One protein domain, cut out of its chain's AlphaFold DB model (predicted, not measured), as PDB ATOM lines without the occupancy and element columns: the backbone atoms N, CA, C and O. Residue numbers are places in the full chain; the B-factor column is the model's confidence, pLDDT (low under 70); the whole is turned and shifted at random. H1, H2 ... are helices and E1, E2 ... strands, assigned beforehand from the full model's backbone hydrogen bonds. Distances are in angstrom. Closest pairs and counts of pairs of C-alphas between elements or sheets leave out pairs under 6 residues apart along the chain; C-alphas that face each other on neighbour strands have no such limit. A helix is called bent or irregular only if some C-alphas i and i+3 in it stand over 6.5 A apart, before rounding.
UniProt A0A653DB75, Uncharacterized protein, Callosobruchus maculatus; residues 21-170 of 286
ATOM      1  N   ASN A  21     253.178 261.365 296.750       60.25
ATOM      2  CA  ASN A  21     252.733 260.048 297.196       60.25
ATOM      3  C   ASN A  21     253.953 259.213 297.602       60.25
ATOM      4  O   ASN A  21     254.543 258.524 296.770       60.25
ATOM      5  N   GLU A  22     254.344 259.301 298.872       55.12
ATOM      6  CA  GLU A  22     255.591 258.718 299.389       55.12
ATOM      7  C   GLU A  22     255.624 257.175 299.374       55.12
ATOM      8  O   GLU A  22     256.708 256.601 299.381       55.12
ATOM      9  N   ASN A  23     254.476 256.482 299.288       55.12
ATOM     10  CA  ASN A  23     254.406 255.044 299.609       55.12
ATOM     11  C   ASN A  23     253.686 254.121 298.609       55.12
ATOM     12  O   ASN A  23     253.402 252.980 298.960       55.12
ATOM     13  N   ASN A  24     253.392 254.529 297.369       55.47
ATOM     14  CA  ASN A  24     252.626 253.643 296.465       55.47
ATOM     15  C   ASN A  24     253.242 253.345 295.098       55.47
ATOM     16  O   ASN A  24     252.841 252.367 294.470       55.47
ATOM     17  N   CYS A  25     254.243 254.102 294.654       59.47
ATOM     18  CA  CYS A  25     255.047 253.708 293.504       59.47
ATOM     19  C   CYS A  25     256.520 253.741 293.927       59.47
ATOM     20  O   CYS A  25     257.099 254.817 294.046       59.47
ATOM     21  N   LEU A  26     257.133 252.579 294.164       54.31
ATOM     22  CA  LEU A  26     258.575 252.478 294.413       54.31
ATOM     23  C   LEU A  26     259.332 253.023 293.185       54.31
ATOM     24  O   LEU A  26     259.411 252.353 292.161       54.31
ATOM     25  N   ASN A  27     259.821 254.264 293.270       56.06
ATOM     26  CA  ASN A  27     260.694 254.948 292.301       56.06
ATOM     27  C   ASN A  27     260.423 254.697 290.794       56.06
ATOM     28  O   ASN A  27     261.340 254.340 290.053       56.06
ATOM     29  N   PRO A  28     259.205 254.944 290.277       57.59
ATOM     30  CA  PRO A  28     258.898 254.712 288.865       57.59
ATOM     31  C   PRO A  28     259.545 255.741 287.922       57.59
ATOM     32  O   PRO A  28     259.741 255.454 286.746       57.59
ATOM     33  N   TRP A  29     259.896 256.931 288.422       57.59
ATOM     34  CA  TRP A  29     260.401 258.042 287.609       57.59
ATOM     35  C   TRP A  29     261.798 257.785 287.043       57.59
ATOM     36  O   TRP A  29     262.050 258.103 285.885       57.59
ATOM     37  N   LYS A  30     262.690 257.160 287.829       65.25
ATOM     38  CA  LYS A  30     264.065 256.865 287.392       65.25
ATOM     39  C   LYS A  30     264.094 255.883 286.220       65.25
ATOM     40  O   LYS A  30     264.938 256.009 285.350       65.25
ATOM     41  N   ASN A  31     263.142 254.950 286.184       76.44
ATOM     42  CA  ASN A  31     263.075 253.925 285.143       76.44
ATOM     43  C   ASN A  31     262.231 254.351 283.934       76.44
ATOM     44  O   ASN A  31     262.264 253.672 282.917       76.44
ATOM     45  N   ARG A  32     261.446 255.435 284.042       84.62
ATOM     46  CA  ARG A  32     260.548 255.920 282.977       84.62
ATOM     47  C   ARG A  32     261.062 257.152 282.242       84.62
ATOM     48  O   ARG A  32     260.489 257.519 281.219       84.62
ATOM     49  N   ARG A  33     262.110 257.786 282.766       90.81
ATOM     50  CA  ARG A  33     262.859 258.845 282.097       90.81
ATOM     51  C   ARG A  33     264.065 258.213 281.412       90.81
ATOM     52  O   ARG A  33     264.992 257.780 282.090       90.81
ATOM     53  N   LEU A  34     264.005 258.114 280.093       93.12
ATOM     54  CA  LEU A  34     264.983 257.428 279.260       93.12
ATOM     55  C   LEU A  34     265.859 258.442 278.524       93.12
ATOM     56  O   LEU A  34     265.360 259.470 278.058       93.12
ATOM     57  N   LYS A  35     267.149 258.123 278.450       93.19
ATOM     58  CA  LYS A  35     268.206 258.853 277.744       93.19
ATOM     59  C   LYS A  35     269.268 257.866 277.254       93.19
ATOM     60  O   LYS A  35     269.282 256.728 277.733       93.19
ATOM     61  N   GLY A  36     270.122 258.295 276.330       92.56
ATOM     62  CA  GLY A  36     271.180 257.483 275.723       92.56
ATOM     63  C   GLY A  36     271.084 257.410 274.198       92.56
ATOM     64  O   GLY A  36     270.226 258.032 273.586       92.56
ATOM     65  N   SER A  37     271.955 256.613 273.581       93.69
ATOM     66  CA  SER A  37     272.040 256.466 272.122       93.69
ATOM     67  C   SER A  37     270.815 255.770 271.514       93.69
ATOM     68  O   SER A  37     270.332 256.178 270.458       93.69
ATOM     69  N   SER A  38     270.276 254.751 272.183       95.06
ATOM     70  CA  SER A  38     269.039 254.072 271.793       95.06
ATOM     71  C   SER A  38     268.328 253.434 272.985       95.06
ATOM     72  O   SER A  38     268.863 253.332 274.092       95.06
ATOM     73  N   GLY A  39     267.093 252.988 272.765       93.88
ATOM     74  CA  GLY A  39     266.384 252.182 273.743       93.88
ATOM     75  C   GLY A  39     265.069 251.607 273.237       93.88
ATOM     76  O   GLY A  39     264.544 251.968 272.183       93.88
ATOM     77  N   GLU A  40     264.509 250.705 274.038       94.00
ATOM     78  CA  GLU A  40     263.248 250.031 273.752       94.00
ATOM     79  C   GLU A  40     262.338 250.037 274.984       94.00
ATOM     80  O   GLU A  40     262.753 249.743 276.105       94.00
ATOM     81  N   ILE A  41     261.063 250.348 274.761       92.81
ATOM     82  CA  ILE A  41     259.993 250.213 275.741       92.81
ATOM     83  C   ILE A  41     259.115 249.047 275.302       92.81
ATOM     84  O   ILE A  41     258.358 249.155 274.331       92.81
ATOM     85  N   THR A  42     259.171 247.952 276.059       90.94
ATOM     86  CA  THR A  42     258.271 246.809 275.890       90.94
ATOM     87  C   THR A  42     257.265 246.744 277.023       90.94
ATOM     88  O   THR A  42     257.605 246.747 278.206       90.94
ATOM     89  N   ILE A  43     255.986 246.665 276.668       88.38
ATOM     90  CA  ILE A  43     254.926 246.434 277.642       88.38
ATOM     91  C   ILE A  43     254.049 245.294 277.156       88.38
ATOM     92  O   ILE A  43     253.443 245.362 276.092       88.38
ATOM     93  N   ARG A  44     253.941 244.253 277.978       86.69
ATOM     94  CA  ARG A  44     253.069 243.109 277.732       86.69
ATOM     95  C   ARG A  44     251.843 243.199 278.627       86.69
ATOM     96  O   ARG A  44     251.968 243.272 279.847       86.69
ATOM     97  N   ASN A  45     250.662 243.194 278.020       86.62
ATOM     98  CA  ASN A  45     249.385 243.167 278.717       86.62
ATOM     99  C   ASN A  45     248.724 241.805 278.482       86.62
ATOM    100  O   ASN A  45     248.247 241.525 277.383       86.62
ATOM    101  N   ASN A  46     248.746 240.939 279.495       85.38
ATOM    102  CA  ASN A  46     248.137 239.610 279.430       85.38
ATOM    103  C   ASN A  46     246.815 239.568 280.222       85.38
ATOM    104  O   ASN A  46     246.509 240.486 280.984       85.38
ATOM    105  N   GLU A  47     246.027 238.504 280.048       80.50
ATOM    106  CA  GLU A  47     244.728 238.362 280.729       80.50
ATOM    107  C   GLU A  47     244.845 238.388 282.255       80.50
ATOM    108  O   GLU A  47     243.990 238.947 282.934       80.50
ATOM    109  N   HIS A  48     245.917 237.817 282.804       74.94
ATOM    110  CA  HIS A  48     246.154 237.794 284.243       74.94
ATOM    111  C   HIS A  48     246.463 239.195 284.790       74.94
ATOM    112  O   HIS A  48     245.989 239.564 285.856       74.94
ATOM    113  N   THR A  49     247.220 240.003 284.043       72.44
ATOM    114  CA  THR A  49     247.521 241.401 284.356       72.44
ATOM    115  C   THR A  49     246.261 242.251 284.265       72.44
ATOM    116  O   THR A  49     246.050 243.095 285.127       72.44
ATOM    117  N   LEU A  50     245.397 242.013 283.275       75.00
ATOM    118  CA  LEU A  50     244.103 242.691 283.173       75.00
ATOM    119  C   LEU A  50     243.202 242.367 284.369       75.00
ATOM    120  O   LEU A  50     242.751 243.292 285.035       75.00
ATOM    121  N   LYS A  51     243.032 241.083 284.707       70.69
ATOM    122  CA  LYS A  51     242.235 240.650 285.866       70.69
ATOM    123  C   LYS A  51     242.803 241.168 287.186       70.69
ATOM    124  O   LYS A  51     242.068 241.725 287.986       70.69
ATOM    125  N   GLN A  52     244.123 241.107 287.384       66.19
ATOM    126  CA  GLN A  52     244.767 241.710 288.557       66.19
ATOM    127  C   GLN A  52     244.572 243.228 288.624       66.19
ATOM    128  O   GLN A  52     244.417 243.772 289.715       66.19
ATOM    129  N   ASN A  53     244.593 243.929 287.487       64.75
ATOM    130  CA  ASN A  53     244.337 245.368 287.446       64.75
ATOM    131  C   ASN A  53     242.872 245.692 287.770       64.75
ATOM    132  O   ASN A  53     242.622 246.698 288.431       64.75
ATOM    133  N   GLU A  54     241.929 244.854 287.335       65.75
ATOM    134  CA  GLU A  54     240.496 244.958 287.638       65.75
ATOM    135  C   GLU A  54     240.170 244.592 289.097       65.75
ATOM    136  O   GLU A  54     239.349 245.250 289.728       65.75
ATOM    137  N   GLU A  55     240.850 243.609 289.686       60.09
ATOM    138  CA  GLU A  55     240.679 243.217 291.094       60.09
ATOM    139  C   GLU A  55     241.333 244.229 292.054       60.09
ATOM    140  O   GLU A  55     240.729 244.648 293.044       60.09
ATOM    141  N   ARG A  56     242.541 244.723 291.733       56.16
ATOM    142  CA  ARG A  56     243.198 245.820 292.481       56.16
ATOM    143  C   ARG A  56     242.447 247.145 292.373       56.16
ATOM    144  O   ARG A  56     242.644 248.029 293.209       56.16
ATOM    145  N   HIS A  57     241.565 247.264 291.384       53.56
ATOM    146  CA  HIS A  57     240.703 248.416 291.150       53.56
ATOM    147  C   HIS A  57     239.761 248.713 292.325       53.56
ATOM    148  O   HIS A  57     239.359 249.863 292.503       53.56
ATOM    149  N   TYR A  58     239.438 247.696 293.129       53.31
ATOM    150  CA  TYR A  58     238.540 247.813 294.279       53.31
ATOM    151  C   TYR A  58     239.261 248.043 295.614       53.31
ATOM    152  O   TYR A  58     238.629 248.507 296.558       53.31
ATOM    153  N   HIS A  59     240.574 247.779 295.702       55.16
ATOM    154  CA  HIS A  59     241.299 247.792 296.980       55.16
ATOM    155  C   HIS A  59     242.377 248.879 297.130       55.16
ATOM    156  O   HIS A  59     242.730 249.185 298.265       55.16
ATOM    157  N   ASN A  60     242.894 249.492 296.053       57.44
ATOM    158  CA  ASN A  60     243.844 250.614 296.167       57.44
ATOM    159  C   ASN A  60     243.906 251.473 294.888       57.44
ATOM    160  O   ASN A  60     244.587 251.126 293.919       57.44
ATOM    161  N   GLN A  61     243.251 252.641 294.894       56.34
ATOM    162  CA  GLN A  61     243.294 253.606 293.777       56.34
ATOM    163  C   GLN A  61     244.728 254.057 293.438       56.34
ATOM    164  O   GLN A  61     245.046 254.290 292.273       56.34
ATOM    165  N   SER A  62     245.619 254.101 294.434       58.06
ATOM    166  CA  SER A  62     247.024 254.504 294.301       58.06
ATOM    167  C   SER A  62     247.822 253.663 293.290       58.06
ATOM    168  O   SER A  62     248.646 254.202 292.553       58.06
ATOM    169  N   SER A  63     247.540 252.359 293.188       57.47
ATOM    170  CA  SER A  63     248.259 251.436 292.295       57.47
ATOM    171  C   SER A  63     247.934 251.650 290.811       57.47
ATOM    172  O   SER A  63     248.778 251.397 289.948       57.47
ATOM    173  N   ARG A  64     246.729 252.147 290.491       57.84
ATOM    174  CA  ARG A  64     246.315 252.434 289.107       57.84
ATOM    175  C   ARG A  64     247.117 253.592 288.516       57.84
ATOM    176  O   ARG A  64     247.545 253.511 287.363       57.84
ATOM    177  N   TYR A  65     247.365 254.628 289.317       63.41
ATOM    178  CA  TYR A  65     248.124 255.800 288.886       63.41
ATOM    179  C   TYR A  65     249.566 255.441 288.518       63.41
ATOM    180  O   TYR A  65     250.056 255.937 287.513       63.41
ATOM    181  N   CYS A  66     250.210 254.504 289.227       67.56
ATOM    182  CA  CYS A  66     251.583 254.064 288.934       67.56
ATOM    183  C   CYS A  66     251.726 253.345 287.578       67.56
ATOM    184  O   CYS A  66     252.755 253.441 286.902       67.56
ATOM    185  N   LEU A  67     250.704 252.586 287.172       69.31
ATOM    186  CA  LEU A  67     250.731 251.800 285.937       69.31
ATOM    187  C   LEU A  67     250.533 252.672 284.693       69.31
ATOM    188  O   LEU A  67     251.095 252.360 283.642       69.31
ATOM    189  N   GLN A  68     249.754 253.746 284.805       72.19
ATOM    190  CA  GLN A  68     249.425 254.650 283.697       72.19
ATOM    191  C   GLN A  68     250.388 255.834 283.571       72.19
ATOM    192  O   GLN A  68     250.149 256.716 282.755       72.19
ATOM    193  N   GLN A  69     251.481 255.858 284.340       80.12
ATOM    194  CA  GLN A  69     252.446 256.948 284.241       80.12
ATOM    195  C   GLN A  69     253.080 257.017 282.844       80.12
ATOM    196  O   GLN A  69     253.382 255.962 282.264       80.12
ATOM    197  N   PRO A  70     253.311 258.237 282.339       89.31
ATOM    198  CA  PRO A  70     253.992 258.453 281.076       89.31
ATOM    199  C   PRO A  70     255.458 258.019 281.141       89.31
ATOM    200  O   PRO A  70     256.071 257.943 282.209       89.31
ATOM    201  N   TRP A  71     256.012 257.755 279.967       92.44
ATOM    202  CA  TRP A  71     257.444 257.636 279.725       92.44
ATOM    203  C   TRP A  71     257.936 258.934 279.111       92.44
ATOM    204  O   TRP A  71     257.264 259.491 278.248       92.44
ATOM    205  N   LEU A  72     259.094 259.405 279.550       93.88
ATOM    206  CA  LEU A  72     259.744 260.593 279.017       93.88
ATOM    207  C   LEU A  72     261.040 260.149 278.345       93.88
ATOM    208  O   LEU A  72     261.890 259.564 279.007       93.88
ATOM    209  N   ILE A  73     261.186 260.425 277.055       95.38
ATOM    210  CA  ILE A  73     262.418 260.187 276.303       95.38
ATOM    211  C   ILE A  73     263.033 261.544 276.009       95.38
ATOM    212  O   ILE A  73     262.384 262.419 275.428       95.38
ATOM    213  N   GLU A  74     264.276 261.727 276.424       93.69
ATOM    214  CA  GLU A  74     265.030 262.950 276.201       93.69
ATOM    215  C   GLU A  74     266.336 262.632 275.485       93.69
ATOM    216  O   GLU A  74     266.917 261.577 275.742       93.69
ATOM    217  N   PRO A  75     266.817 263.547 274.632       92.50
ATOM    218  CA  PRO A  75     268.162 263.418 274.100       92.50
ATOM    219  C   PRO A  75     269.191 263.540 275.234       92.50
ATOM    220  O   PRO A  75     268.963 264.245 276.232       92.50
ATOM    221  N   GLU A  76     270.311 262.835 275.090       91.00
ATOM    222  CA  GLU A  76     271.468 262.994 275.967       91.00
ATOM    223  C   GLU A  76     272.087 264.383 275.748       91.00
ATOM    224  O   GLU A  76     272.356 265.100 276.716       91.00
ATOM    225  N   GLU A  77     272.209 264.806 274.484       86.44
ATOM    226  CA  GLU A  77     272.736 266.119 274.105       86.44
ATOM    227  C   GLU A  77     271.651 267.062 273.564       86.44
ATOM    228  O   GLU A  77     270.844 266.715 272.702       86.44
ATOM    229  N   ASP A  78     271.685 268.329 273.983       82.06
ATOM    230  CA  ASP A  78     270.691 269.331 273.576       82.06
ATOM    231  C   ASP A  78     270.676 269.622 272.059       82.06
ATOM    232  O   ASP A  78     269.721 270.219 271.561       82.06
ATOM    233  N   SER A  79     271.714 269.260 271.298       82.25
ATOM    234  CA  SER A  79     271.758 269.418 269.834       82.25
ATOM    235  C   SER A  79     271.055 268.297 269.074       82.25
ATOM    236  O   SER A  79     270.654 268.509 267.923       82.25
ATOM    237  N   ASN A  80     270.898 267.139 269.706       90.00
ATOM    238  CA  ASN A  80     270.437 265.926 269.060       90.00
ATOM    239  C   ASN A  80     268.917 265.806 269.120       90.00
ATOM    240  O   ASN A  80     268.228 266.440 269.919       90.00
ATOM    241  N   PHE A  81     268.385 265.006 268.209       92.94
ATOM    242  CA  PHE A  81     266.965 264.768 268.020       92.94
ATOM    243  C   PHE A  81     266.650 263.314 268.349       92.94
ATOM    244  O   PHE A  81     267.495 262.438 268.222       92.94
ATOM    245  N   ILE A  82     265.404 263.046 268.726       95.25
ATOM    246  CA  ILE A  82     264.925 261.676 268.911       95.25
ATOM    247  C   ILE A  82     264.204 261.213 267.651       95.25
ATOM    248  O   ILE A  82     263.316 261.909 267.145       95.25
ATOM    249  N   TYR A  83     264.569 260.029 267.171       95.88
ATOM    250  CA  TYR A  83     263.829 259.263 266.179       95.88
ATOM    251  C   TYR A  83     263.052 258.146 266.879       95.88
ATOM    252  O   TYR A  83     263.636 257.335 267.597       95.88
ATOM    253  N   LEU A  84     261.735 258.109 266.684       95.75
ATOM    254  CA  LEU A  84     260.843 257.094 267.236       95.75
ATOM    255  C   LEU A  84     260.377 256.137 266.148       95.75
ATOM    256  O   LEU A  84     259.955 256.568 265.074       95.75
ATOM    257  N   LYS A  85     260.348 254.851 266.496       93.88
ATOM    258  CA  LYS A  85     259.809 253.776 265.672       93.88
ATOM    259  C   LYS A  85     258.832 252.943 266.497       93.88
ATOM    260  O   LYS A  85     259.174 252.369 267.530       93.88
ATOM    261  N   ILE A  86     257.576 252.912 266.066       93.88
ATOM    262  CA  ILE A  86     256.474 252.336 266.843       93.88
ATOM    263  C   ILE A  86     255.710 251.355 265.972       93.88
ATOM    264  O   ILE A  86     255.229 251.718 264.904       93.88
ATOM    265  N   LYS A  87     255.543 250.118 266.447       89.94
ATOM    266  CA  LYS A  87     254.724 249.126 265.744       89.94
ATOM    267  C   LYS A  87     253.242 249.479 265.842       89.94
ATOM    268  O   LYS A  87     252.715 249.667 266.942       89.94
ATOM    269  N   GLY A  88     252.575 249.533 264.697       90.12
ATOM    270  CA  GLY A  88     251.171 249.893 264.577       90.12
ATOM    271  C   GLY A  88     250.926 250.909 263.469       90.12
ATOM    272  O   GLY A  88     251.797 251.221 262.665       90.12
ATOM    273  N   SER A  89     249.714 251.456 263.445       89.06
ATOM    274  CA  SER A  89     249.280 252.396 262.415       89.06
ATOM    275  C   SER A  89     248.720 253.672 263.034       89.06
ATOM    276  O   SER A  89     247.993 253.643 264.035       89.06
ATOM    277  N   LYS A  90     249.045 254.816 262.425       88.88
ATOM    278  CA  LYS A  90     248.431 256.104 262.751       88.88
ATOM    279  C   LYS A  90     247.062 256.168 262.070       88.88
ATOM    280  O   LYS A  90     246.967 256.469 260.884       88.88
ATOM    281  N   ARG A  91     246.000 255.887 262.824       81.00
ATOM    282  CA  ARG A  91     244.602 256.031 262.386       81.00
ATOM    283  C   ARG A  91     243.832 256.861 263.406       81.00
ATOM    284  O   ARG A  91     244.273 257.032 264.544       81.00
ATOM    285  N   ASP A  92     242.655 257.343 263.018       82.31
ATOM    286  CA  ASP A  92     241.737 257.945 263.978       82.31
ATOM    287  C   ASP A  92     241.425 256.962 265.106       82.31
ATOM    288  O   ASP A  92     241.149 255.783 264.880       82.31
ATOM    289  N   SER A  93     241.397 257.466 266.342       81.00
ATOM    290  CA  SER A  93     241.197 256.641 267.541       81.00
ATOM    291  C   SER A  93     239.910 255.803 267.497       81.00
ATOM    292  O   SER A  93     239.832 254.752 268.130       81.00
ATOM    293  N   ARG A  94     238.896 256.244 266.741       84.19
ATOM    294  CA  ARG A  94     237.612 255.542 266.573       84.19
ATOM    295  C   ARG A  94     237.675 254.374 265.584       84.19
ATOM    296  O   ARG A  94     236.796 253.525 265.623       84.19
ATOM    297  N   LEU A  95     238.689 254.342 264.721       85.69
ATOM    298  CA  LEU A  95     238.860 253.346 263.661       85.69
ATOM    299  C   LEU A  95     239.832 252.221 264.048       85.69
ATOM    300  O   LEU A  95     240.006 251.279 263.279       85.69
ATOM    301  N   CYS A  96     240.489 252.295 265.212       85.75
ATOM    302  CA  CYS A  96     241.324 251.186 265.670       85.75
ATOM    303  C   CYS A  96     240.446 249.973 266.029       85.75
ATOM    304  O   CYS A  96     239.478 250.115 266.775       85.75
ATOM    305  N   ALA A  97     240.853 248.780 265.590       86.12
ATOM    306  CA  ALA A  97     240.153 247.528 265.892       86.12
ATOM    307  C   ALA A  97     240.135 247.183 267.395       86.12
ATOM    308  O   ALA A  97     239.128 246.710 267.914       86.12
ATOM    309  N   SER A  98     241.239 247.440 268.103       87.81
ATOM    310  CA  SER A  98     241.341 247.243 269.554       87.81
ATOM    311  C   SER A  98     240.992 248.522 270.319       87.81
ATOM    312  O   SER A  98     240.895 249.603 269.737       87.81
ATOM    313  N   LYS A  99     240.871 248.446 271.648       88.94
ATOM    314  CA  LYS A  99     240.789 249.607 272.567       88.94
ATOM    315  C   LYS A  99     242.154 250.063 273.098       88.94
ATOM    316  O   LYS A  99     242.231 250.997 273.901       88.94
ATOM    317  N   ASN A 100     243.225 249.410 272.661       89.75
ATOM    318  CA  ASN A 100     244.590 249.745 273.040       89.75
ATOM    319  C   ASN A 100     245.104 250.954 272.247       89.75
ATOM    320  O   ASN A 100     244.910 251.023 271.036       89.75
ATOM    321  N   ARG A 101     245.749 251.923 272.902       91.56
ATOM    322  CA  ARG A 101     246.309 253.118 272.237       91.56
ATOM    323  C   ARG A 101     247.702 253.414 272.772       91.56
ATOM    324  O   ARG A 101     247.937 253.238 273.966       91.56
ATOM    325  N   ILE A 102     248.577 253.900 271.900       93.62
ATOM    326  CA  ILE A 102     249.834 254.547 272.282       93.62
ATOM    327  C   ILE A 102     249.664 256.028 271.958       93.62
ATOM    328  O   ILE A 102     249.327 256.372 270.825       93.62
ATOM    329  N   LEU A 103     249.818 256.886 272.960       93.81
ATOM    330  CA  LEU A 103     249.779 258.334 272.794       93.81
ATOM    331  C   LEU A 103     251.214 258.835 272.814       93.81
ATOM    332  O   LEU A 103     251.968 258.484 273.719       93.81
ATOM    333  N   VAL A 104     251.582 259.631 271.820       95.19
ATOM    334  CA  VAL A 104     252.915 260.224 271.708       95.19
ATOM    335  C   VAL A 104     252.749 261.712 271.491       95.19
ATOM    336  O   VAL A 104     251.970 262.120 270.634       95.19
ATOM    337  N   TYR A 105     253.456 262.527 272.256       92.81
ATOM    338  CA  TYR A 105     253.410 263.978 272.109       92.81
ATOM    339  C   TYR A 105     254.724 264.613 272.572       92.81
ATOM    340  O   TYR A 105     255.433 264.023 273.393       92.81
ATOM    341  N   PRO A 106     255.102 265.784 272.038       91.38
ATOM    342  CA  PRO A 106     256.322 266.453 272.459       91.38
ATOM    343  C   PRO A 106     256.154 267.036 273.866       91.38
ATOM    344  O   PRO A 106     255.123 267.624 274.198       91.38
ATOM    345  N   ALA A 107     257.189 266.921 274.699       89.62
ATOM    346  CA  ALA A 107     257.140 267.413 276.078       89.62
ATOM    347  C   ALA A 107     257.003 268.943 276.149       89.62
ATOM    348  O   ALA A 107     256.398 269.476 277.076       89.62
ATOM    349  N   GLY A 108     257.537 269.654 275.151       83.38
ATOM    350  CA  GLY A 108     257.411 271.105 275.048       83.38
ATOM    351  C   GLY A 108     256.021 271.605 274.634       83.38
ATOM    352  O   GLY A 108     255.731 272.787 274.824       83.38
ATOM    353  N   ARG A 109     255.160 270.747 274.065       82.50
ATOM    354  CA  ARG A 109     253.827 271.139 273.589       82.50
ATOM    355  C   ARG A 109     252.845 269.969 273.616       82.50
ATOM    356  O   ARG A 109     252.723 269.204 272.667       82.50
ATOM    357  N   THR A 110     252.052 269.896 274.675       82.69
ATOM    358  CA  THR A 110     251.106 268.790 274.900       82.69
ATOM    359  C   THR A 110     249.812 268.877 274.077       82.69
ATOM    360  O   THR A 110     248.947 268.019 274.212       82.69
ATOM    361  N   GLU A 111     249.649 269.905 273.240       84.44
ATOM    362  CA  GLU A 111     248.481 270.077 272.358       84.44
ATOM    363  C   GLU A 111     248.515 269.123 271.151       84.44
ATOM    364  O   GLU A 111     247.473 268.659 270.689       84.44
ATOM    365  N   ASP A 112     249.716 268.817 270.647       85.31
ATOM    366  CA  ASP A 112     249.925 268.014 269.441       85.31
ATOM    367  C   ASP A 112     250.071 266.526 269.832       85.31
ATOM    368  O   ASP A 112     251.177 266.020 270.021       85.31
ATOM    369  N   VAL A 113     248.943 265.815 269.973       90.62
ATOM    370  CA  VAL A 113     248.923 264.394 270.380       90.62
ATOM    371  C   VAL A 113     248.777 263.453 269.184       90.62
ATOM    372  O   VAL A 113     247.765 263.448 268.481       90.62
ATOM    373  N   TYR A 114     249.764 262.580 268.996       92.06
ATOM    374  CA  TYR A 114     249.719 261.480 268.041       92.06
ATOM    375  C   TYR A 114     249.104 260.240 268.692       92.06
ATOM    376  O   TYR A 114     249.625 259.710 269.672       92.06
ATOM    377  N   VAL A 115     248.001 259.752 268.124       93.19
ATOM    378  CA  VAL A 115     247.341 258.516 268.557       93.19
ATOM    379  C   VAL A 115     247.722 257.382 267.612       93.19
ATOM    380  O   VAL A 115     247.467 257.458 266.411       93.19
ATOM    381  N   ILE A 116     248.319 256.324 268.156       93.00
ATOM    382  CA  ILE A 116     248.765 255.154 267.398       93.00
ATOM    383  C   ILE A 116     247.950 253.936 267.834       93.00
ATOM    384  O   ILE A 116     247.823 253.634 269.029       93.00
ATOM    385  N   CYS A 117     247.388 253.233 266.851       91.06
ATOM    386  CA  CYS A 117     246.731 251.952 267.048       91.06
ATOM    387  C   CYS A 117     247.809 250.851 267.021       91.06
ATOM    388  O   CYS A 117     248.430 250.662 265.980       91.06
ATOM    389  N   PRO A 118     248.009 250.077 268.100       87.44
ATOM    390  CA  PRO A 118     249.000 248.997 268.140       87.44
ATOM    391  C   PRO A 118     248.545 247.738 267.383       87.44
ATOM    392  O   PRO A 118     249.240 246.729 267.391       87.44
ATOM    393  N   HIS A 119     247.352 247.758 266.780       76.00
ATOM    394  CA  HIS A 119     246.891 246.678 265.918       76.00
ATOM    395  C   HIS A 119     247.569 246.820 264.557       76.00
ATOM    396  O   HIS A 119     247.445 247.866 263.923       76.00
ATOM    397  N   TYR A 120     248.280 245.778 264.152       69.19
ATOM    398  CA  TYR A 120     248.975 245.689 262.880       69.19
ATOM    399  C   TYR A 120     248.231 244.663 262.015       69.19
ATOM    400  O   TYR A 120     248.060 243.514 262.423       69.19
ATOM    401  N   GLU A 121     247.703 245.106 260.871       63.44
ATOM    402  CA  GLU A 121     247.067 244.218 259.882       63.44
ATOM    403  C   GLU A 121     248.155 243.561 259.019       63.44
ATOM    404  O   GLU A 121     248.016 242.409 258.604       63.44
ATOM    405  N   THR A 122     249.270 244.271 258.814       68.81
ATOM    406  CA  THR A 122     250.469 243.779 258.131       68.81
ATOM    407  C   THR A 122     251.663 243.733 259.087       68.81
ATOM    408  O   THR A 122     251.716 244.462 260.074       68.81
ATOM    409  N   VAL A 123     252.641 242.861 258.823       68.81
ATOM    410  CA  VAL A 123     253.848 242.725 259.667       68.81
ATOM    411  C   VAL A 123     254.709 244.003 259.652       68.81
ATOM    412  O   VAL A 123     255.460 244.243 260.599       68.81
ATOM    413  N   ASP A 124     254.531 244.844 258.631       71.94
ATOM    414  CA  ASP A 124     255.347 246.027 258.348       71.94
ATOM    415  C   ASP A 124     254.679 247.354 258.755       71.94
ATOM    416  O   ASP A 124     255.234 248.422 258.497       71.94
ATOM    417  N   ASP A 125     253.513 247.318 259.416       86.38
ATOM    418  CA  ASP A 125     252.861 248.529 259.924       86.38
ATOM    419  C   ASP A 125     253.714 249.154 261.042       86.38
ATOM    420  O   ASP A 125     253.694 248.727 262.205       86.38
ATOM    421  N   VAL A 126     254.484 250.179 260.678       89.38
ATOM    422  CA  VAL A 126     255.359 250.922 261.581       89.38
ATOM    423  C   VAL A 126     255.146 252.420 261.390       89.38
ATOM    424  O   VAL A 126     255.142 252.939 260.277       89.38
ATOM    425  N   VAL A 127     254.981 253.130 262.502       92.44
ATOM    426  CA  VAL A 127     254.949 254.590 262.548       92.44
ATOM    427  C   VAL A 127     256.330 255.098 262.925       92.44
ATOM    428  O   VAL A 127     256.856 254.763 263.988       92.44
ATOM    429  N   GLU A 128     256.879 255.950 262.070       93.12
ATOM    430  CA  GLU A 128     258.183 256.581 262.249       93.12
ATOM    431  C   GLU A 128     258.004 258.097 262.389       93.12
ATOM    432  O   GLU A 128     257.217 258.715 261.666       93.12
ATOM    433  N   MET A 129     258.684 258.710 263.359       93.06
ATOM    434  CA  MET A 129     258.605 260.157 263.579       93.06
ATOM    435  C   MET A 129     259.865 260.718 264.233       93.06
ATOM    436  O   MET A 129     260.516 260.056 265.034       93.06
ATOM    437  N   PHE A 130     260.163 261.979 263.929       93.12
ATOM    438  CA  PHE A 130     261.244 262.733 264.560       93.12
ATOM    439  C   PHE A 130     260.701 263.734 265.574       93.12
ATOM    440  O   PHE A 130     259.599 264.265 265.415       93.12
ATOM    441  N   SER A 131     261.515 264.032 266.582       92.12
ATOM    442  CA  SER A 131     261.261 265.106 267.545       92.12
ATOM    443  C   SER A 131     261.164 266.492 266.889       92.12
ATOM    444  O   SER A 131     261.618 266.706 265.756       92.12
ATOM    445  N   GLU A 132     260.546 267.456 267.581       88.38
ATOM    446  CA  GLU A 132     260.316 268.780 266.999       88.38
ATOM    447  C   GLU A 132     261.632 269.497 266.668       88.38
ATOM    448  O   GLU A 132     262.626 269.408 267.387       88.38
ATOM    449  N   GLY A 133     261.639 270.250 265.565       81.75
ATOM    450  CA  GLY A 133     262.839 270.945 265.085       81.75
ATOM    451  C   GLY A 133     263.652 270.167 264.044       81.75
ATOM    452  O   GLY A 133     264.560 270.739 263.432       81.75
ATOM    453  N   TRP A 134     263.303 268.903 263.776       86.00
ATOM    454  CA  TRP A 134     263.914 268.135 262.689       86.00
ATOM    455  C   TRP A 134     263.676 268.794 261.320       86.00
ATOM    456  O   TRP A 134     264.625 269.115 260.605       86.00
ATOM    457  N   SER A 135     262.420 269.106 260.985       80.06
ATOM    458  CA  SER A 135     262.076 269.805 259.738       80.06
ATOM    459  C   SER A 135     262.514 271.275 259.758       80.06
ATOM    460  O   SER A 135     262.302 271.986 260.743       80.06
ATOM    461  N   LEU A 136     263.074 271.753 258.639       64.38
ATOM    462  CA  LEU A 136     263.545 273.134 258.455       64.38
ATOM    463  C   LEU A 136     262.448 274.186 258.667       64.38
ATOM    464  O   LEU A 136     262.771 275.317 258.983       64.38
ATOM    465  N   TYR A 137     261.164 273.841 258.553       59.09
ATOM    466  CA  TYR A 137     260.050 274.771 258.797       59.09
ATOM    467  C   TYR A 137     259.686 274.922 260.285       59.09
ATOM    468  O   TYR A 137     258.800 275.696 260.641       59.09
ATOM    469  N   SER A 138     260.367 274.191 261.169       59.59
ATOM    470  CA  SER A 138     260.027 274.078 262.589       59.59
ATOM    471  C   SER A 138     260.860 274.988 263.506       59.59
ATOM    472  O   SER A 138     260.816 274.814 264.722       59.59
ATOM    473  N   TYR A 139     261.599 275.972 262.973       56.44
ATOM    474  CA  TYR A 139     262.489 276.850 263.762       56.44
ATOM    475  C   TYR A 139     261.764 277.645 264.854       56.44
ATOM    476  O   TYR A 139     262.316 277.838 265.933       56.44
ATOM    477  N   ARG A 140     260.504 278.051 264.634       55.44
ATOM    478  CA  ARG A 140     259.707 278.735 265.673       55.44
ATOM    479  C   ARG A 140     259.383 277.834 266.871       55.44
ATOM    480  O   ARG A 140     259.096 278.354 267.942       55.44
ATOM    481  N   LYS A 141     259.458 276.508 266.711       56.66
ATOM    482  CA  LYS A 141     259.184 275.521 267.767       56.66
ATOM    483  C   LYS A 141     260.402 275.179 268.641       56.66
ATOM    484  O   LYS A 141     260.241 274.550 269.677       56.66
ATOM    485  N   LEU A 142     261.609 275.626 268.271       60.84
ATOM    486  CA  LEU A 142     262.853 275.364 269.018       60.84
ATOM    487  C   LEU A 142     263.067 276.264 270.250       60.84
ATOM    488  O   LEU A 142     264.088 276.147 270.918       60.84
ATOM    489  N   GLN A 143     262.138 277.171 270.564       63.25
ATOM    490  CA  GLN A 143     262.263 278.033 271.747       63.25
ATOM    491  C   GLN A 143     262.031 277.284 273.065       63.25
ATOM    492  O   GLN A 143     262.426 277.776 274.121       63.25
ATOM    493  N   ASN A 144     261.407 276.104 273.023       71.00
ATOM    494  CA  ASN A 144     261.167 275.315 274.222       71.00
ATOM    495  C   ASN A 144     262.315 274.323 274.456       71.00
ATOM    496  O   ASN A 144     262.607 273.495 273.596       71.00
ATOM    497  N   LYS A 145     262.919 274.365 275.649       72.81
ATOM    498  CA  LYS A 145     264.026 273.485 276.063       72.81
ATOM    499  C   LYS A 145     263.707 271.993 275.887       72.81
ATOM    500  O   LYS A 145     264.605 271.207 275.620       72.81
ATOM    501  N   HIS A 146     262.433 271.613 275.991       82.69
ATOM    502  CA  HIS A 146     261.975 270.222 275.888       82.69
ATOM    503  C   HIS A 146     261.249 269.903 274.568       82.69
ATOM    504  O   HIS A 146     260.529 268.911 274.483       82.69
ATOM    505  N   SER A 147     261.411 270.724 273.521       83.50
ATOM    506  CA  SER A 147     260.774 270.475 272.214       83.50
ATOM    507  C   SER A 147     261.262 269.177 271.556       83.50
ATOM    508  O   SER A 147     260.535 268.542 270.796       83.50
ATOM    509  N   ARG A 148     262.499 268.765 271.861       89.25
ATOM    510  CA  ARG A 148     263.121 267.554 271.307       89.25
ATOM    511  C   ARG A 148     262.794 266.277 272.088       89.25
ATOM    512  O   ARG A 148     263.166 265.185 271.670       89.25
ATOM    513  N   SER A 149     262.105 266.411 273.215       93.19
ATOM    514  CA  SER A 149     261.751 265.303 274.096       93.19
ATOM    515  C   SER A 149     260.354 264.784 273.772       93.19
ATOM    516  O   SER A 149     259.449 265.565 273.469       93.19
ATOM    517  N   PHE A 150     260.153 263.477 273.900       95.19
ATOM    518  CA  PHE A 150     258.854 262.840 273.709       95.19
ATOM    519  C   PHE A 150     258.279 262.339 275.022       95.19
ATOM    520  O   PHE A 150     258.989 261.786 275.860       95.19
ATOM    521  N   ILE A 151     256.966 262.473 275.158       94.88
ATOM    522  CA  ILE A 151     256.183 261.808 276.185       94.88
ATOM    523  C   ILE A 151     255.359 260.707 275.523       94.88
ATOM    524  O   ILE A 151     254.711 260.932 274.500       94.88
ATOM    525  N   ILE A 152     255.405 259.510 276.108       95.00
ATOM    526  CA  ILE A 152     254.711 258.323 275.615       95.00
ATOM    527  C   ILE A 152     253.811 257.751 276.703       95.00
ATOM    528  O   ILE A 152     254.259 257.414 277.800       95.00
ATOM    529  N   GLU A 153     252.539 257.564 276.374       92.62
ATOM    530  CA  GLU A 153     251.553 256.947 277.252       92.62
ATOM    531  C   GLU A 153     250.918 255.718 276.613       92.62
ATOM    532  O   GLU A 153     250.631 255.673 275.417       92.62
ATOM    533  N   PHE A 154     250.639 254.717 277.446       91.12
ATOM    534  CA  PHE A 154     250.058 253.452 277.012       91.12
ATOM    535  C   PHE A 154     248.665 253.263 277.617       91.12
ATOM    536  O   PHE A 154     248.517 252.995 278.813       91.12
ATOM    537  N   SER A 155     247.634 253.315 276.775       89.88
ATOM    538  CA  SER A 155     246.269 252.928 277.136       89.88
ATOM    539  C   SER A 155     246.090 251.430 276.905       89.88
ATOM    540  O   SER A 155     245.842 250.989 275.783       89.88
ATOM    541  N   ARG A 156     246.216 250.649 277.982       87.12
ATOM    542  CA  ARG A 156     246.217 249.176 277.987       87.12
ATOM    543  C   ARG A 156     244.872 248.635 278.473       87.12
ATOM    544  O   ARG A 156     244.725 248.309 279.647       87.12
ATOM    545  N   ARG A 157     243.872 248.616 277.592       86.00
ATOM    546  CA  ARG A 157     242.493 248.197 277.914       86.00
ATOM    547  C   ARG A 157     242.197 246.749 277.532       86.00
ATOM    548  O   ARG A 157     241.278 246.158 278.075       86.00
ATOM    549  N   GLU A 158     242.968 246.194 276.608       88.25
ATOM    550  CA  GLU A 158     242.814 244.842 276.073       88.25
ATOM    551  C   GLU A 158     244.165 244.129 276.054       88.25
ATOM    552  O   GLU A 158     245.221 244.763 276.176       88.25
ATOM    553  N   VAL A 159     244.146 242.806 275.892       88.25
ATOM    554  CA  VAL A 159     245.375 242.018 275.773       88.25
ATOM    555  C   VAL A 159     246.178 242.464 274.557       88.25
ATOM    556  O   VAL A 159     245.623 242.803 273.511       88.25
ATOM    557  N   GLY A 160     247.494 242.515 274.700       86.56
ATOM    558  CA  GLY A 160     248.360 242.982 273.627       86.56
ATOM    559  C   GLY A 160     249.762 243.314 274.099       86.56
ATOM    560  O   GLY A 160     250.019 243.488 275.292       86.56
ATOM    561  N   ASN A 161     250.663 243.410 273.130       88.12
ATOM    562  CA  ASN A 161     252.044 243.807 273.346       88.12
ATOM    563  C   ASN A 161     252.269 245.168 272.697       88.12
ATOM    564  O   ASN A 161     251.790 245.423 271.595       88.12
ATOM    565  N   PHE A 162     253.006 246.022 273.387       90.00
ATOM    566  CA  PHE A 162     253.390 247.342 272.923       90.00
ATOM    567  C   PHE A 162     254.905 247.377 272.842       90.00
ATOM    568  O   PHE A 162     255.574 246.985 273.799       90.00
ATOM    569  N   VAL A 163     255.414 247.829 271.703       91.50
ATOM    570  CA  VAL A 163     256.846 247.974 271.460       91.50
ATOM    571  C   VAL A 163     257.073 249.342 270.847       91.50
ATOM    572  O   VAL A 163     256.502 249.662 269.801       91.50
ATOM    573  N   VAL A 164     257.886 250.140 271.527       94.44
ATOM    574  CA  VAL A 164     258.371 251.424 271.035       94.44
ATOM    575  C   VAL A 164     259.884 251.393 271.106       94.44
ATOM    576  O   VAL A 164     260.432 251.209 272.189       94.44
ATOM    577  N   THR A 165     260.546 251.585 269.975       95.06
ATOM    578  CA  THR A 165     261.993 251.767 269.925       95.06
ATOM    579  C   THR A 165     262.311 253.214 269.594       95.06
ATOM    580  O   THR A 165     261.531 253.923 268.949       95.06
ATOM    581  N   TRP A 166     263.450 253.676 270.086       96.06
ATOM    582  CA  TRP A 166     263.905 255.034 269.871       96.06
ATOM    583  C   TRP A 166     265.421 255.070 269.738       96.06
ATOM    584  O   TRP A 166     266.121 254.209 270.270       96.06
ATOM    585  N   MET A 167     265.915 256.071 269.020       95.50
ATOM    586  CA  MET A 167     267.341 256.359 268.929       95.50
ATOM    587  C   MET A 167     267.593 257.858 268.846       95.50
ATOM    588  O   MET A 167     266.769 258.619 268.328       95.50
ATOM    589  N   GLU A 168     268.734 258.265 269.375       94.75
ATOM    590  CA  GLU A 168     269.244 259.619 269.283       94.75
ATOM    591  C   GLU A 168     269.965 259.806 267.945       94.75
ATOM    592  O   GLU A 168     270.776 258.981 267.520       94.75
ATOM    593  N   VAL A 169     269.625 260.890 267.250       93.25
ATOM    594  CA  VAL A 169     270.113 261.190 265.906       93.25
ATOM    595  C   VAL A 169     270.486 262.660 265.779       93.25
ATOM    596  O   VAL A 169     269.822 263.542 266.326       93.25
ATOM    597  N   SER A 170     271.513 262.958 264.994       90.56
ATOM    598  CA  SER A 170     271.891 264.329 264.650       90.56
ATOM    599  C   SER A 170     271.702 264.587 263.154       90.56
ATOM    600  O   SER A 170     271.609 263.663 262.342       90.56
TER     601      SER A 170
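Overview. This is residues 21 to 170 of the 286 residues of an uncharacterized protein of Callosobruchus maculatus (UniProt A0A653DB75). Two four-stranded antiparallel sheets lie face to face as a sandwich, their strands running nearly along one another: E1 E8 E3 E6 makes one layer and E2 E7 E4 E5 the other. H2 and H3 lie off one end of the sandwich, H1 lies beside the edge at E2, and residues 135 to 140, of which 136 to 140 belong to H4, stick out at the other end. The 150 printed residues hold four named helices and eight named strands, in the order H1 E1 H2 H3 E2 E3 E4 E5 E6 H4 E7 E8, and the class is mixed, helices and strands. The whole is compact, with a radius of gyration of the C-alphas of 16.4 A and spans of 49 by 42 by 27 A.

Arrangement. One sheet runs, strand beside strand, E1 (residues 38 to 45), E8 (160 to 170), E3 (81 to 87), E6 (126 to 130), with E1 and E6 as its edge strands. N 41 and O 164 of E1 and E8 are 2.8 A apart, N 83 and O 167 of E3 and E8 2.9 A, and N 84 and O 129 of E3 and E6 2.8 A, each within hydrogen-bond range. The second sheet runs E2 (71 to 73), E7 (150 to 155), E4 (101 to 106), E5 (114 to 116); N 71 and O 152 are 2.8 A apart, N 103 and O 153 2.9 A, and, in the hairpin of E4 and E5, N 104 and O 114 2.9 A. The parts of the sheets that face each other are 9.7 A apart centre to centre, with best planes 6 degrees apart. The strands form a jelly roll, four nested antiparallel pairs wound over both sheets: E1 with E8, E2 with E7, E3 with E6, E4 with E5. H1 (28 to 32) only grazes the second sheet; the C-alphas of Arg 32 and Trp 71, the closest of H1 and E2, are 4.8 A apart. H2 (47 to 56) and H3 (61 to 67) are close but not clearly touching, the closest C-alphas being those of Asn 53 and Arg 64, 7.5 A apart. H4 (136 to 143) is on neither sheet and is irregular, with C-alphas 137 and 140 7.9 A apart. Every O i to N i+4 pair is within hydrogen-bond range in H1 and H2; H3 has 0 of 3 and H4 0 of 4, against 3 of 4 and 2 of 5 for O i to N i+3.

Along the chain. E8 is 33.0 A long, from C-alpha 160 at (248.360, 242.982, 273.627) to C-alpha 170 at (271.891, 264.329, 264.650). E1 is 23.5 A, E3 20.0 A, E4 16.7 A, E7 16.4 A and H2 14.0 A long. H1 begins with C-alpha 28 at (258.898, 254.712, 288.865).

Size, cuts and confidence. The C-alphas of His 59 and Leu 136 are the two farthest apart, 51.2 A. The printed part has no cut, and the link from E3 to E4, residues 88 to 100, is long. The mean pLDDT of the printed part is 81.1; residues 21 to 30, 52 to 67, 120 to 123 and 136 to 143 are under 70.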